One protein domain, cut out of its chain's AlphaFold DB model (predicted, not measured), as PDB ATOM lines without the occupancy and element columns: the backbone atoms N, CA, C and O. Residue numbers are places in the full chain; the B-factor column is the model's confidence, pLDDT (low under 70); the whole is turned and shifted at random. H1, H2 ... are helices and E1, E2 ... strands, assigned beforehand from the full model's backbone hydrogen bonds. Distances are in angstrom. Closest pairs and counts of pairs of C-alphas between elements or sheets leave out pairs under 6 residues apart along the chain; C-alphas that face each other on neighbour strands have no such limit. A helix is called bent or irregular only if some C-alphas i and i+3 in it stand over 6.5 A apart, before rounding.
ATOM      1  N   CYS A 282     176.618 191.787 222.163       78.19
ATOM      2  CA  CYS A 282     176.331 190.397 222.525       78.19
ATOM      3  C   CYS A 282     177.550 189.461 222.474       78.19
ATOM      4  O   CYS A 282     178.532 189.661 221.755       78.19
ATOM      5  N   CYS A 283     177.483 188.378 223.247       77.62
ATOM      6  CA  CYS A 283     178.511 187.350 223.300       77.62
ATOM      7  C   CYS A 283     178.503 186.496 222.026       77.62
ATOM      8  O   CYS A 283     177.562 185.740 221.784       77.62
ATOM      9  N   GLN A 284     179.619 186.493 221.290       74.88
ATOM     10  CA  GLN A 284     179.823 185.717 220.053       74.88
ATOM     11  C   GLN A 284     179.607 184.187 220.161       74.88
ATOM     12  O   GLN A 284     179.717 183.485 219.160       74.88
ATOM     13  N   PHE A 285     179.385 183.645 221.363       78.44
ATOM     14  CA  PHE A 285     179.215 182.211 221.603       78.44
ATOM     15  C   PHE A 285     177.816 181.788 222.060       78.44
ATOM     16  O   PHE A 285     177.522 180.596 221.993       78.44
ATOM     17  N   CYS A 286     177.010 182.706 222.599       81.19
ATOM     18  CA  CYS A 286     175.679 182.400 223.136       81.19
ATOM     19  C   CYS A 286     174.633 183.487 222.850       81.19
ATOM     20  O   CYS A 286     173.530 183.389 223.369       81.19
ATOM     21  N   ALA A 287     174.987 184.522 222.079       77.75
ATOM     22  CA  ALA A 287     174.157 185.673 221.710       77.75
ATOM     23  C   ALA A 287     173.579 186.515 222.870       77.75
ATOM     24  O   ALA A 287     173.001 187.563 222.614       77.75
ATOM     25  N   CYS A 288     173.784 186.136 224.134       72.88
ATOM     26  CA  CYS A 288     173.371 186.948 225.280       72.88
ATOM     27  C   CYS A 288     174.171 188.265 225.367       72.88
ATOM     28  O   CYS A 288     175.380 188.235 225.093       72.88
ATOM     29  N   PRO A 289     173.559 189.370 225.828       75.00
ATOM     30  CA  PRO A 289     174.247 190.635 226.076       75.00
ATOM     31  C   PRO A 289     175.460 190.500 227.008       75.00
ATOM     32  O   PRO A 289     175.515 189.645 227.897       75.00
ATOM     33  N   VAL A 290     176.464 191.347 226.775       72.06
ATOM     34  CA  VAL A 290     177.688 191.494 227.589       72.06
ATOM     35  C   VAL A 290     177.606 192.748 228.475       72.06
ATOM     36  O   VAL A 290     178.567 193.109 229.148       72.06
ATOM     37  N   THR A 291     176.457 193.426 228.485       61.19
ATOM     38  CA  THR A 291     176.174 194.592 229.321       61.19
ATOM     39  C   THR A 291     176.344 194.243 230.805       61.19
ATOM     40  O   THR A 291     175.650 193.393 231.360       61.19
ATOM     41  N   LEU A 292     177.305 194.906 231.456       52.97
ATOM     42  CA  LEU A 292     177.369 194.969 232.915       52.97
ATOM     43  C   LEU A 292     176.144 195.758 233.390       52.97
ATOM     44  O   LEU A 292     175.919 196.873 232.916       52.97
ATOM     45  N   ARG A 339     184.804 187.720 236.405       54.97
ATOM     46  CA  ARG A 339     183.539 187.893 235.678       54.97
ATOM     47  C   ARG A 339     183.635 188.985 234.609       54.97
ATOM     48  O   ARG A 339     182.912 188.900 233.632       54.97
ATOM     49  N   ASP A 340     184.557 189.935 234.737       64.38
ATOM     50  CA  ASP A 340     184.624 191.143 233.897       64.38
ATOM     51  C   ASP A 340     185.353 190.886 232.555       64.38
ATOM     52  O   ASP A 340     185.511 191.781 231.730       64.38
ATOM     53  N   VAL A 341     185.837 189.655 232.344       75.44
ATOM     54  CA  VAL A 341     186.630 189.224 231.176       75.44
ATOM     55  C   VAL A 341     186.053 187.985 230.472       75.44
ATOM     56  O   VAL A 341     186.651 187.454 229.530       75.44
ATOM     57  N   ALA A 342     184.882 187.519 230.910       82.19
ATOM     58  CA  ALA A 342     184.155 186.381 230.357       82.19
ATOM     59  C   ALA A 342     182.653 186.692 230.290       82.19
ATOM     60  O   ALA A 342     182.140 187.485 231.068       82.19
ATOM     61  N   CYS A 343     181.926 186.060 229.370       82.69
ATOM     62  CA  CYS A 343     180.475 186.216 229.289       82.69
ATOM     63  C   CYS A 343     179.800 185.683 230.564       82.69
ATOM     64  O   CYS A 343     179.994 184.521 230.918       82.69
ATOM     65  N   HIS A 344     178.958 186.498 231.204       80.50
ATOM     66  CA  HIS A 344     178.266 186.140 232.448       80.50
ATOM     67  C   HIS A 344     177.329 184.921 232.326       80.50
ATOM     68  O   HIS A 344     177.085 184.249 233.323       80.50
ATOM     69  N   GLN A 345     176.844 184.610 231.117       82.31
ATOM     70  CA  GLN A 345     175.917 183.498 230.868       82.31
ATOM     71  C   GLN A 345     176.632 182.179 230.528       82.31
ATOM     72  O   GLN A 345     176.349 181.141 231.121       82.31
ATOM     73  N   CYS A 346     177.578 182.198 229.579       85.25
ATOM     74  CA  CYS A 346     178.249 180.976 229.104       85.25
ATOM     75  C   CYS A 346     179.687 180.785 229.617       85.25
ATOM     76  O   CYS A 346     180.337 179.812 229.236       85.25
ATOM     77  N   TYR A 347     180.205 181.713 230.430       84.06
ATOM     78  CA  TYR A 347     181.553 181.714 231.024       84.06
ATOM     79  C   TYR A 347     182.727 181.632 230.031       84.06
ATOM     80  O   TYR A 347     183.886 181.507 230.432       84.06
ATOM     81  N   LYS A 348     182.465 181.740 228.723       83.19
ATOM     82  CA  LYS A 348     183.505 181.793 227.692       83.19
ATOM     83  C   LYS A 348     184.196 183.164 227.692       83.19
ATOM     84  O   LYS A 348     183.532 184.175 227.925       83.19
ATOM     85  N   PRO A 349     185.511 183.219 227.413       83.88
ATOM     86  CA  PRO A 349     186.282 184.460 227.443       83.88
ATOM     87  C   PRO A 349     185.771 185.487 226.428       83.88
ATOM     88  O   PRO A 349     185.465 185.137 225.287       83.88
ATOM     89  N   LEU A 350     185.760 186.762 226.824       85.38
ATOM     90  CA  LEU A 350     185.475 187.879 225.920       85.38
ATOM     91  C   LEU A 350     186.623 188.084 224.907       85.38
ATOM     92  O   LEU A 350     187.745 187.623 225.162       85.38
ATOM     93  N   PRO A 351     186.384 188.776 223.773       87.06
ATOM     94  CA  PRO A 351     187.417 189.066 222.778       87.06
ATOM     95  C   PRO A 351     188.671 189.706 223.386       87.06
ATOM     96  O   PRO A 351     188.591 190.490 224.329       87.06
ATOM     97  N   LYS A 352     189.847 189.369 222.846       90.62
ATOM     98  CA  LYS A 352     191.140 189.911 223.291       90.62
ATOM     99  C   LYS A 352     191.655 190.967 222.329       90.62
ATOM    100  O   LYS A 352     191.594 190.777 221.119       90.62
ATOM    101  N   CYS A 353     192.262 192.015 222.873       92.00
ATOM    102  CA  CYS A 353     193.029 192.971 222.092       92.00
ATOM    103  C   CYS A 353     194.211 192.265 221.419       92.00
ATOM    104  O   CYS A 353     195.036 191.651 222.095       92.00
ATOM    105  N   VAL A 354     194.307 192.367 220.092       94.06
ATOM    106  CA  VAL A 354     195.373 191.730 219.298       94.06
ATOM    107  C   VAL A 354     196.787 192.121 219.733       94.06
ATOM    108  O   VAL A 354     197.686 191.285 219.668       94.06
ATOM    109  N   LEU A 355     196.959 193.343 220.244       92.19
ATOM    110  CA  LEU A 355     198.239 193.888 220.696       92.19
ATOM    111  C   LEU A 355     198.517 193.527 222.163       92.19
ATOM    112  O   LEU A 355     199.357 192.675 222.437       92.19
ATOM    113  N   CYS A 356     197.771 194.088 223.125       91.56
ATOM    114  CA  CYS A 356     198.064 193.882 224.553       91.56
ATOM    115  C   CYS A 356     197.525 192.568 225.156       91.56
ATOM    116  O   CYS A 356     197.734 192.310 226.341       91.56
ATOM    117  N   ARG A 357     196.794 191.750 224.382       90.88
ATOM    118  CA  ARG A 357     196.221 190.433 224.756       90.88
ATOM    119  C   ARG A 357     195.259 190.411 225.959       90.88
ATOM    120  O   ARG A 357     194.781 189.334 226.319       90.88
ATOM    121  N   ARG A 358     194.922 191.571 226.537       87.56
ATOM    122  CA  ARG A 358     193.859 191.743 227.544       87.56
ATOM    123  C   ARG A 358     192.471 191.663 226.903       87.56
ATOM    124  O   ARG A 358     192.337 191.890 225.700       87.56
ATOM    125  N   HIS A 359     191.463 191.328 227.700       86.44
ATOM    126  CA  HIS A 359     190.085 191.143 227.243       86.44
ATOM    127  C   HIS A 359     189.332 192.474 227.110       86.44
ATOM    128  O   HIS A 359     189.669 193.446 227.781       86.44
ATOM    129  N   MET A 360     188.287 192.495 226.283       83.62
ATOM    130  CA  MET A 360     187.260 193.540 226.275       83.62
ATOM    131  C   MET A 360     186.761 193.813 227.705       83.62
ATOM    132  O   MET A 360     186.604 192.874 228.480       83.62
ATOM    133  N   GLY A 361     186.585 195.090 228.058       76.12
ATOM    134  CA  GLY A 361     186.304 195.539 229.431       76.12
ATOM    135  C   GLY A 361     187.553 195.803 230.290       76.12
ATOM    136  O   GLY A 361     187.461 196.472 231.315       76.12
ATOM    137  N   SER A 362     188.745 195.353 229.873       80.81
ATOM    138  CA  SER A 362     189.994 195.671 230.580       80.81
ATOM    139  C   SER A 362     190.475 197.092 230.282       80.81
ATOM    140  O   SER A 362     190.665 197.450 229.123       80.81
ATOM    141  N   LEU A 363     190.808 197.862 231.318       78.44
ATOM    142  CA  LEU A 363     191.444 199.169 231.138       78.44
ATOM    143  C   LEU A 363     192.860 199.053 230.540       78.44
ATOM    144  O   LEU A 363     193.637 198.125 230.837       78.44
ATOM    145  N   THR A 364     193.218 200.033 229.711       77.06
ATOM    146  CA  THR A 364     194.593 200.242 229.247       77.06
ATOM    147  C   THR A 364     195.472 200.762 230.399       77.06
ATOM    148  O   THR A 364     194.979 201.476 231.268       77.06
ATOM    149  N   PRO A 365     196.775 200.408 230.471       75.06
ATOM    150  CA  PRO A 365     197.663 200.882 231.549       75.06
ATOM    151  C   PRO A 365     197.898 202.397 231.547       75.06
ATOM    152  O   PRO A 365     198.275 202.971 232.564       75.06
ATOM    153  N   SER A 366     197.729 203.008 230.379       77.75
ATOM    154  CA  SER A 366     197.875 204.426 230.094       77.75
ATOM    155  C   SER A 366     196.701 204.870 229.227       77.75
ATOM    156  O   SER A 366     196.146 204.076 228.462       77.75
ATOM    157  N   GLU A 367     196.324 206.138 229.344       74.12
ATOM    158  CA  GLU A 367     195.347 206.775 228.465       74.12
ATOM    159  C   GLU A 367     196.076 207.669 227.460       74.12
ATOM    160  O   GLU A 367     197.053 208.343 227.792       74.12
ATOM    161  N   CYS A 368     195.604 207.672 226.217       75.25
ATOM    162  CA  CYS A 368     196.059 208.594 225.189       75.25
ATOM    163  C   CYS A 368     195.365 209.949 225.409       75.25
ATOM    164  O   CYS A 368     194.134 209.987 225.370       75.25
ATOM    165  N   PRO A 369     196.095 211.069 225.587       73.62
ATOM    166  CA  PRO A 369     195.481 212.379 225.825       73.62
ATOM    167  C   PRO A 369     194.506 212.820 224.723       73.62
ATOM    168  O   PRO A 369     193.539 213.518 225.005       73.62
ATOM    169  N   THR A 370     194.733 212.383 223.479       72.50
ATOM    170  CA  THR A 370     193.866 212.667 222.323       72.50
ATOM    171  C   THR A 370     192.561 211.863 222.339       72.50
ATOM    172  O   THR A 370     191.556 212.328 221.815       72.50
ATOM    173  N   LEU A 371     192.561 210.661 222.928       70.00
ATOM    174  CA  LEU A 371     191.394 209.768 222.986       70.00
ATOM    175  C   LEU A 371     190.653 209.840 224.332       70.00
ATOM    176  O   LEU A 371     189.474 209.493 224.401       70.00
ATOM    177  N   GLY A 372     191.325 210.254 225.410       77.44
ATOM    178  CA  GLY A 372     190.775 210.274 226.767       77.44
ATOM    179  C   GLY A 372     190.187 208.916 227.157       77.44
ATOM    180  O   GLY A 372     190.805 207.873 226.922       77.44
ATOM    181  N   ALA A 373     188.951 208.923 227.663       71.12
ATOM    182  CA  ALA A 373     188.201 207.722 228.041       71.12
ATOM    183  C   ALA A 373     188.005 206.708 226.890       71.12
ATOM    184  O   ALA A 373     187.867 205.510 227.144       71.12
ATOM    185  N   LEU A 374     188.059 207.148 225.623       74.94
ATOM    186  CA  LEU A 374     187.992 206.243 224.469       74.94
ATOM    187  C   LEU A 374     189.216 205.320 224.387       74.94
ATOM    188  O   LEU A 374     189.152 204.298 223.715       74.94
ATOM    189  N   SER A 375     190.325 205.621 225.079       78.25
ATOM    190  CA  SER A 375     191.561 204.820 225.034       78.25
ATOM    191  C   SER A 375     191.335 203.335 225.338       78.25
ATOM    192  O   SER A 375     191.943 202.480 224.690       78.25
ATOM    193  N   SER A 376     190.436 203.048 226.290       78.56
ATOM    194  CA  SER A 376     190.054 201.695 226.719       78.56
ATOM    195  C   SER A 376     188.815 201.135 226.006       78.56
ATOM    196  O   SER A 376     188.461 199.982 226.244       78.56
ATOM    197  N   TRP A 377     188.155 201.893 225.121       81.75
ATOM    198  CA  TRP A 377     187.059 201.355 224.303       81.75
ATOM    199  C   TRP A 377     187.570 200.251 223.387       81.75
ATOM    200  O   TRP A 377     188.682 200.337 222.872       81.75
ATOM    201  N   PHE A 378     186.760 199.221 223.162       83.56
ATOM    202  CA  PHE A 378     187.135 198.086 222.327       83.56
ATOM    203  C   PHE A 378     186.483 198.203 220.947       83.56
ATOM    204  O   PHE A 378     185.268 198.343 220.851       83.56
ATOM    205  N   THR A 379     187.277 198.118 219.883       82.75
ATOM    206  CA  THR A 379     186.805 198.152 218.489       82.75
ATOM    207  C   THR A 379     187.330 196.948 217.715       82.75
ATOM    208  O   THR A 379     188.355 196.365 218.072       82.75
ATOM    209  N   TRP A 380     186.623 196.530 216.664       85.69
ATOM    210  CA  TRP A 380     186.997 195.380 215.839       85.69
ATOM    211  C   TRP A 380     186.654 195.605 214.366       85.69
ATOM    212  O   TRP A 380     185.733 196.341 214.031       85.69
ATOM    213  N   CYS A 381     187.394 194.944 213.476       84.19
ATOM    214  CA  CYS A 381     187.092 194.941 212.050       84.19
ATOM    215  C   CYS A 381     186.034 193.875 211.740       84.19
ATOM    216  O   CYS A 381     186.240 192.699 212.043       84.19
ATOM    217  N   GLN A 382     184.939 194.246 211.070       78.88
ATOM    218  CA  GLN A 382     183.869 193.298 210.723       78.88
ATOM    219  C   GLN A 382     184.322 192.204 209.735       78.88
ATOM    220  O   GLN A 382     183.790 191.096 209.759       78.88
ATOM    221  N   ARG A 383     185.352 192.468 208.911       79.81
ATOM    222  CA  ARG A 383     185.882 191.497 207.933       79.81
ATOM    223  C   ARG A 383     186.681 190.372 208.590       79.81
ATOM    224  O   ARG A 383     186.386 189.205 208.369       79.81
ATOM    225  N   CYS A 384     187.700 190.705 209.384       86.19
ATOM    226  CA  CYS A 384     188.586 189.701 209.988       86.19
ATOM    227  C   CYS A 384     188.248 189.358 211.448       86.19
ATOM    228  O   CYS A 384     188.907 188.499 212.026       86.19
ATOM    229  N   ARG A 385     187.267 190.043 212.058       84.69
ATOM    230  CA  ARG A 385     186.818 189.896 213.461       84.69
ATOM    231  C   ARG A 385     187.913 190.077 214.523       84.69
ATOM    232  O   ARG A 385     187.707 189.800 215.702       84.69
ATOM    233  N   HIS A 386     189.071 190.594 214.121       88.81
ATOM    234  CA  HIS A 386     190.138 191.006 215.021       88.81
ATOM    235  C   HIS A 386     189.867 192.414 215.549       88.81
ATOM    236  O   HIS A 386     189.389 193.280 214.815       88.81
ATOM    237  N   GLY A 387     190.205 192.644 216.816       89.81
ATOM    238  CA  GLY A 387     189.941 193.906 217.492       89.81
ATOM    239  C   GLY A 387     190.841 194.153 218.693       89.81
ATOM    240  O   GLY A 387     191.765 193.387 218.984       89.81
ATOM    241  N   GLY A 388     190.584 195.249 219.395       90.50
ATOM    242  CA  GLY A 388     191.350 195.667 220.553       90.50
ATOM    243  C   GLY A 388     190.985 197.048 221.062       90.50
ATOM    244  O   GLY A 388     190.073 197.693 220.560       90.50
ATOM    245  N   HIS A 389     191.723 197.489 222.078       87.19
ATOM    246  CA  HIS A 389     191.544 198.823 222.639       87.19
ATOM    247  C   HIS A 389     191.878 199.892 221.595       87.19
ATOM    248  O   HIS A 389     192.928 199.801 220.947       87.19
ATOM    249  N   MET A 390     191.014 200.902 221.479       84.12
ATOM    250  CA  MET A 390     191.088 201.983 220.499       84.12
ATOM    251  C   MET A 390     192.483 202.602 220.461       84.12
ATOM    252  O   MET A 390     193.046 202.738 219.385       84.12
ATOM    253  N   MET A 391     193.088 202.887 221.621       83.81
ATOM    254  CA  MET A 391     194.440 203.454 221.687       83.81
ATOM    255  C   MET A 391     195.493 202.578 220.995       83.81
ATOM    256  O   MET A 391     196.309 203.086 220.228       83.81
ATOM    257  N   HIS A 392     195.495 201.265 221.245       88.75
ATOM    258  CA  HIS A 392     196.491 200.376 220.643       88.75
ATOM    259  C   HIS A 392     196.277 200.238 219.132       88.75
ATOM    260  O   HIS A 392     197.246 200.244 218.381       88.75
ATOM    261  N   LEU A 393     195.020 200.139 218.681       87.44
ATOM    262  CA  LEU A 393     194.708 200.061 217.253       87.44
ATOM    263  C   LEU A 393     195.022 201.379 216.531       87.44
ATOM    264  O   LEU A 393     195.653 201.350 215.480       87.44
ATOM    265  N   TRP A 394     194.679 202.523 217.121       83.19
ATOM    266  CA  TRP A 394     194.986 203.856 216.593       83.19
ATOM    267  C   TRP A 394     196.493 204.058 216.389       83.19
ATOM    268  O   TRP A 394     196.925 204.488 215.322       83.19
ATOM    269  N   HIS A 395     197.319 203.689 217.374       83.50
ATOM    270  CA  HIS A 395     198.780 203.782 217.244       83.50
ATOM    271  C   HIS A 395     199.378 202.747 216.289       83.50
ATOM    272  O   HIS A 395     200.403 203.026 215.668       83.50
ATOM    273  N   TRP A 396     198.751 201.577 216.145       88.88
ATOM    274  CA  TRP A 396     199.163 200.588 215.157       88.88
ATOM    275  C   TRP A 396     198.916 201.084 213.730       88.88
ATOM    276  O   TRP A 396     199.859 201.124 212.938       88.88
ATOM    277  N   PHE A 397     197.690 201.524 213.420       87.12
ATOM    278  CA  PHE A 397     197.319 201.996 212.079       87.12
ATOM    279  C   PHE A 397     198.007 203.314 211.692       87.12
ATOM    280  O   PHE A 397     198.311 203.517 210.524       87.12
ATOM    281  N   ALA A 398     198.434 204.135 212.660       81.56
ATOM    282  CA  ALA A 398     199.319 205.278 212.397       81.56
ATOM    283  C   ALA A 398     200.688 204.907 211.768       81.56
ATOM    284  O   ALA A 398     201.418 205.801 211.339       81.56
ATOM    285  N   LYS A 399     201.065 203.617 211.743       82.94
ATOM    286  CA  LYS A 399     202.329 203.105 211.175       82.94
ATOM    287  C   LYS A 399     202.168 201.899 210.228       82.94
ATOM    288  O   LYS A 399     203.152 201.519 209.600       82.94
ATOM    289  N   HIS A 400     200.984 201.284 210.128       86.00
ATOM    290  CA  HIS A 400     200.776 200.013 209.414       86.00
ATOM    291  C   HIS A 400     199.415 199.977 208.706       86.00
ATOM    292  O   HIS A 400     198.399 200.262 209.326       86.00
ATOM    293  N   GLU A 401     199.366 199.523 207.450       86.00
ATOM    294  CA  GLU A 401     198.102 199.382 206.694       86.00
ATOM    295  C   GLU A 401     197.340 198.071 206.992       86.00
ATOM    296  O   GLU A 401     196.162 197.934 206.656       86.00
ATOM    297  N   GLU A 402     198.007 197.081 207.593       90.75
ATOM    298  CA  GLU A 402     197.493 195.720 207.799       90.75
ATOM    299  C   GLU A 402     197.150 195.425 209.268       90.75
ATOM    300  O   GLU A 402     197.595 196.103 210.195       90.75
ATOM    301  N   CYS A 403     196.329 194.400 209.494       93.00
ATOM    302  CA  CYS A 403     195.878 193.995 210.820       93.00
ATOM    303  C   CYS A 403     197.046 193.559 211.723       93.00
ATOM    304  O   CYS A 403     197.861 192.726 211.341       93.00
ATOM    305  N   ALA A 404     197.055 194.010 212.981       93.06
ATOM    306  CA  ALA A 404     198.055 193.602 213.977       93.06
ATOM    307  C   ALA A 404     198.005 192.106 214.375       93.06
ATOM    308  O   ALA A 404     198.837 191.633 215.153       93.06
ATOM    309  N   ALA A 405     197.017 191.346 213.894       93.56
ATOM    310  CA  ALA A 405     196.963 189.905 214.095       93.56
ATOM    311  C   ALA A 405     197.971 189.195 213.177       93.56
ATOM    312  O   ALA A 405     197.891 189.289 211.956       93.56
ATOM    313  N   SER A 406     198.900 188.441 213.767       91.31
ATOM    314  CA  SER A 406     199.939 187.700 213.044       91.31
ATOM    315  C   SER A 406     199.356 186.822 211.927       91.31
ATOM    316  O   SER A 406     198.523 185.957 212.191       91.31
ATOM    317  N   GLY A 407     199.803 187.041 210.686       89.19
ATOM    318  CA  GLY A 407     199.322 186.324 209.497       89.19
ATOM    319  C   GLY A 407     197.999 186.835 208.910       89.19
ATOM    320  O   GLY A 407     197.497 186.246 207.957       89.19
ATOM    321  N   CYS A 408     197.417 187.916 209.439       91.75
ATOM    322  CA  CYS A 408     196.176 188.493 208.929       91.75
ATOM    323  C   CYS A 408     196.444 189.637 207.936       91.75
ATOM    324  O   CYS A 408     196.629 190.784 208.333       91.75
ATOM    325  N   LEU A 409     196.350 189.343 206.637       91.94
ATOM    326  CA  LEU A 409     196.531 190.305 205.533       91.94
ATOM    327  C   LEU A 409     195.346 191.288 205.358       91.94
ATOM    328  O   LEU A 409     195.099 191.813 204.272       91.94
ATOM    329  N   CYS A 410     194.535 191.500 206.399       87.62
ATOM    330  CA  CYS A 410     193.347 192.343 206.312       87.62
ATOM    331  C   CYS A 410     193.714 193.818 206.499       87.62
ATOM    332  O   CYS A 410     194.114 194.227 207.591       87.62
ATOM    333  N   ARG A 411     193.499 194.633 205.462       88.12
ATOM    334  CA  ARG A 411     193.610 196.098 205.532       88.12
ATOM    335  C   ARG A 411     192.414 196.693 206.274       88.12
ATOM    336  O   ARG A 411     191.446 197.138 205.660       88.12
ATOM    337  N   CYS A 412     192.457 196.613 207.601       82.81
ATOM    338  CA  CYS A 412     191.330 196.933 208.478       82.81
ATOM    339  C   CYS A 412     190.920 198.409 208.397       82.81
ATOM    340  O   CYS A 412     189.729 198.688 208.361       82.81
ATOM    341  N   GLU A 413     191.877 199.340 208.313       69.81
ATOM    342  CA  GLU A 413     191.582 200.776 208.173       69.81
ATOM    343  C   GLU A 413     190.822 201.081 206.869       69.81
ATOM    344  O   GLU A 413     189.883 201.875 206.847       69.81
ATOM    345  N   LEU A 414     191.154 200.370 205.784       67.00
ATOM    346  CA  LEU A 414     190.470 200.486 204.493       67.00
ATOM    347  C   LEU A 414     189.095 199.788 204.464       67.00
ATOM    348  O   LEU A 414     188.458 199.740 203.408       67.00
ATOM    349  N   ALA A 415     188.628 199.201 205.574       61.06
ATOM    350  CA  ALA A 415     187.334 198.525 205.597       61.06
ATOM    351  C   ALA A 415     186.170 199.505 205.407       61.06
ATOM    352  O   ALA A 415     185.299 199.249 204.572       61.06
ATOM    353  N   ASP A 416     186.242 200.649 206.087       51.34
ATOM    354  CA  ASP A 416     185.157 201.632 206.167       51.34
ATOM    355  C   ASP A 416     185.441 202.903 205.340       51.34
ATOM    356  O   ASP A 416     184.544 203.706 205.083       51.34
ATOM    357  N   LEU A 417     186.669 203.074 204.830       53.16
ATOM    358  CA  LEU A 417     187.054 204.228 203.998       53.16
ATOM    359  C   LEU A 417     186.321 204.303 202.644       53.16
ATOM    360  O   LEU A 417     186.195 205.388 202.087       53.16
ATOM    361  N   ASN A 418     185.759 203.196 202.145       44.47
ATOM    362  CA  ASN A 418     184.874 203.225 200.970       44.47
ATOM    363  C   ASN A 418     183.463 203.775 201.281       44.47
ATOM    364  O   ASN A 418     182.698 204.042 200.355       44.47
ATOM    365  N   VAL A 419     183.108 203.963 202.560       44.34
ATOM    366  CA  VAL A 419     181.829 204.559 202.996       44.34
ATOM    367  C   VAL A 419     181.961 206.074 203.202       44.34
ATOM    368  O   VAL A 419     180.999 206.811 202.970       44.34
ATOM    369  N   PHE A 420     183.157 206.552 203.566       36.22
ATOM    370  CA  PHE A 420     183.448 207.960 203.833       36.22
ATOM    371  C   PHE A 420     184.559 208.488 202.918       36.22
ATOM    372  O   PHE A 420     185.739 208.254 203.169       36.22
ATOM    373  N   SER A 421     184.189 209.274 201.899       34.38
ATOM    374  CA  SER A 421     185.139 209.977 201.023       34.38
ATOM    375  C   SER A 421     186.038 210.926 201.816       34.38
ATOM    376  O   SER A 421     185.710 212.098 202.027       34.38
ATOM    377  N   ARG A 422     187.196 210.434 202.252       35.97
ATOM    378  CA  ARG A 422     188.118 211.218 203.061       35.97
ATOM    379  C   ARG A 422     189.034 212.044 202.166       35.97
ATOM    380  O   ARG A 422     189.949 211.522 201.536       35.97
ATOM    381  N   LYS A 423     188.823 213.364 202.161       33.75
ATOM    382  CA  LYS A 423     189.896 214.297 201.798       33.75
ATOM    383  C   LYS A 423     191.059 214.048 202.755       33.75
ATOM    384  O   LYS A 423     190.865 214.069 203.970       33.75
ATOM    385  N   SER A 424     192.240 213.810 202.201       38.22
ATOM    386  CA  SER A 424     193.485 213.645 202.943       38.22
ATOM    387  C   SER A 424     193.843 214.948 203.667       38.22
ATOM    388  O   SER A 424     194.503 215.816 203.101       38.22
ATOM    389  N   ASN A 425     193.408 215.079 204.916       35.28
ATOM    390  CA  ASN A 425     193.942 216.053 205.858       35.28
ATOM    391  C   ASN A 425     194.667 215.282 206.959       35.28
ATOM    392  O   ASN A 425     194.153 214.261 207.423       35.28
ATOM    393  N   ASN A 426     195.850 215.773 207.334       39.81
ATOM    394  CA  ASN A 426     196.736 215.167 208.325       39.81
ATOM    395  C   ASN A 426     195.962 214.661 209.550       39.81
ATOM    396  O   ASN A 426     195.253 215.426 210.201       39.81
ATOM    397  N   PHE A 427     196.140 213.384 209.888       46.03
ATOM    398  CA  PHE A 427     195.945 212.958 211.266       46.03
ATOM    399  C   PHE A 427     197.057 213.597 212.099       46.03
ATOM    400  O   PHE A 427     198.233 213.323 211.854       46.03
ATOM    401  N   ASP A 428     196.696 214.413 213.087       47.25
ATOM    402  CA  ASP A 428     197.653 214.871 214.089       47.25
ATOM    403  C   ASP A 428     198.185 213.653 214.858       47.25
ATOM    404  O   ASP A 428     197.463 212.966 215.587       47.25
ATOM    405  N   THR A 429     199.465 213.347 214.657       52.50
ATOM    406  CA  THR A 429     200.142 212.221 215.300       52.50
ATOM    407  C   THR A 429     200.233 212.462 216.806       52.50
ATOM    408  O   THR A 429     200.898 213.407 217.232       52.50
ATOM    409  N   CYS A 430     199.614 211.604 217.629       55.94
ATOM    410  CA  CYS A 430     199.760 211.705 219.084       55.94
ATOM    411  C   CYS A 430     201.235 211.587 219.489       55.94
ATOM    412  O   CYS A 430     201.924 210.655 219.078       55.94
ATOM    413  N   ALA A 431     201.692 212.443 220.406       57.75
ATOM    414  CA  ALA A 431     203.017 212.327 221.025       57.75
ATOM    415  C   ALA A 431     203.226 211.004 221.805       57.75
ATOM    416  O   ALA A 431     204.335 210.676 222.207       57.75
ATOM    417  N   CYS A 432     202.164 210.222 222.008       63.97
ATOM    418  CA  CYS A 432     202.161 208.935 222.693       63.97
ATOM    419  C   CYS A 432     202.555 207.723 221.809       63.97
ATOM    420  O   CYS A 432     202.465 206.579 222.250       63.97
ATOM    421  N   ILE A 433     203.021 207.965 220.577       55.53
ATOM    422  CA  ILE A 433     203.398 206.953 219.568       55.53
ATOM    423  C   ILE A 433     204.783 206.292 219.817       55.53
ATOM    424  O   ILE A 433     205.146 205.333 219.126       55.53
ATOM    425  N   GLU A 434     205.559 206.757 220.804       46.25
ATOM    426  CA  GLU A 434     206.945 206.313 221.071       46.25
ATOM    427  C   GLU A 434     207.103 205.109 222.035       46.25
ATOM    428  O   GLU A 434     208.218 204.826 222.465       46.25
ATOM    429  N   GLY A 435     206.035 204.380 222.397       49.88
ATOM    430  CA  GLY A 435     206.128 203.372 223.473       49.88
ATOM    431  C   GLY A 435     205.130 202.208 223.466       49.88
ATOM    432  O   GLY A 435     204.662 201.832 224.541       49.88
ATOM    433  N   ILE A 436     204.795 201.648 222.295       41.28
ATOM    434  CA  ILE A 436     204.018 200.394 222.146       41.28
ATOM    435  C   ILE A 436     204.825 199.395 221.319       41.28
ATOM    436  O   ILE A 436     205.315 199.820 220.248       41.28
TER     437      ILE A 436
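AT A GLANCE: This is residues 282 to 292 and 339 to 436 of the 436 residues of an uncharacterized protein of Toxocara canis (UniProt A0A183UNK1). The domain has little regular structure: it is mostly loops, with a small hairpin, E1 and E2, near the middle, H1 and H2 packed together beside it, and H3 near H2. Residues 282 to 292 and 339 to 349 form a loop-built head at one end; residues 417 to 426 stick out. Of 109 printed residues, 23 are in named elements, H1, E1, E2, H2, H3, class mixed; it is compact, radius of gyration of the C-alphas 15.0 A, spanning 45 by 30 by 25 A.

HOW THE PARTS SIT: E1, residues 378 to 380, and E2, residues 387 to 389, are an antiparallel hairpin at 156 degrees, with N 379 and O 388 2.9 A apart. H1, residues 372 to 376, touches H2, residues 390 to 397; their closest C-alphas, Ser 375 and Met 391, are 4.6 A apart. H3, residues 431 to 434, is close to but not clearly touching H2; the closest C-alphas, His 395 and Ile 433, are 6.1 A apart. H3 is apart from H1, E1 and E2. In H2 every O i to N i+4 pair is within hydrogen-bond range; in H1 0 of 1 is, beside 1 of 2 O i to N i+3 pairs; H3 is too short for an O i to N i+4 pair.

IN THESE COORDINATES: H1, 8.6 A long, begins at C-alpha 372 (190.775, 210.274, 226.767); E1 spans 7.0 A, E2 7.3 A and H2 10.5 A. H3 is irregular, with C-alphas 431 and 434 7.2 A apart, and it ends at Glu 434, with C-alpha 434 at (206.945, 206.313, 221.071).

THE WHOLE: Residues 293 to 338 are not printed; C-alphas 292 and 339 are 9.8 A apart across the cut. The H2 to H3 link is long, 33 residues. Confidence is under 70 at residues 291 to 292, 339 to 340 and 413 to 436.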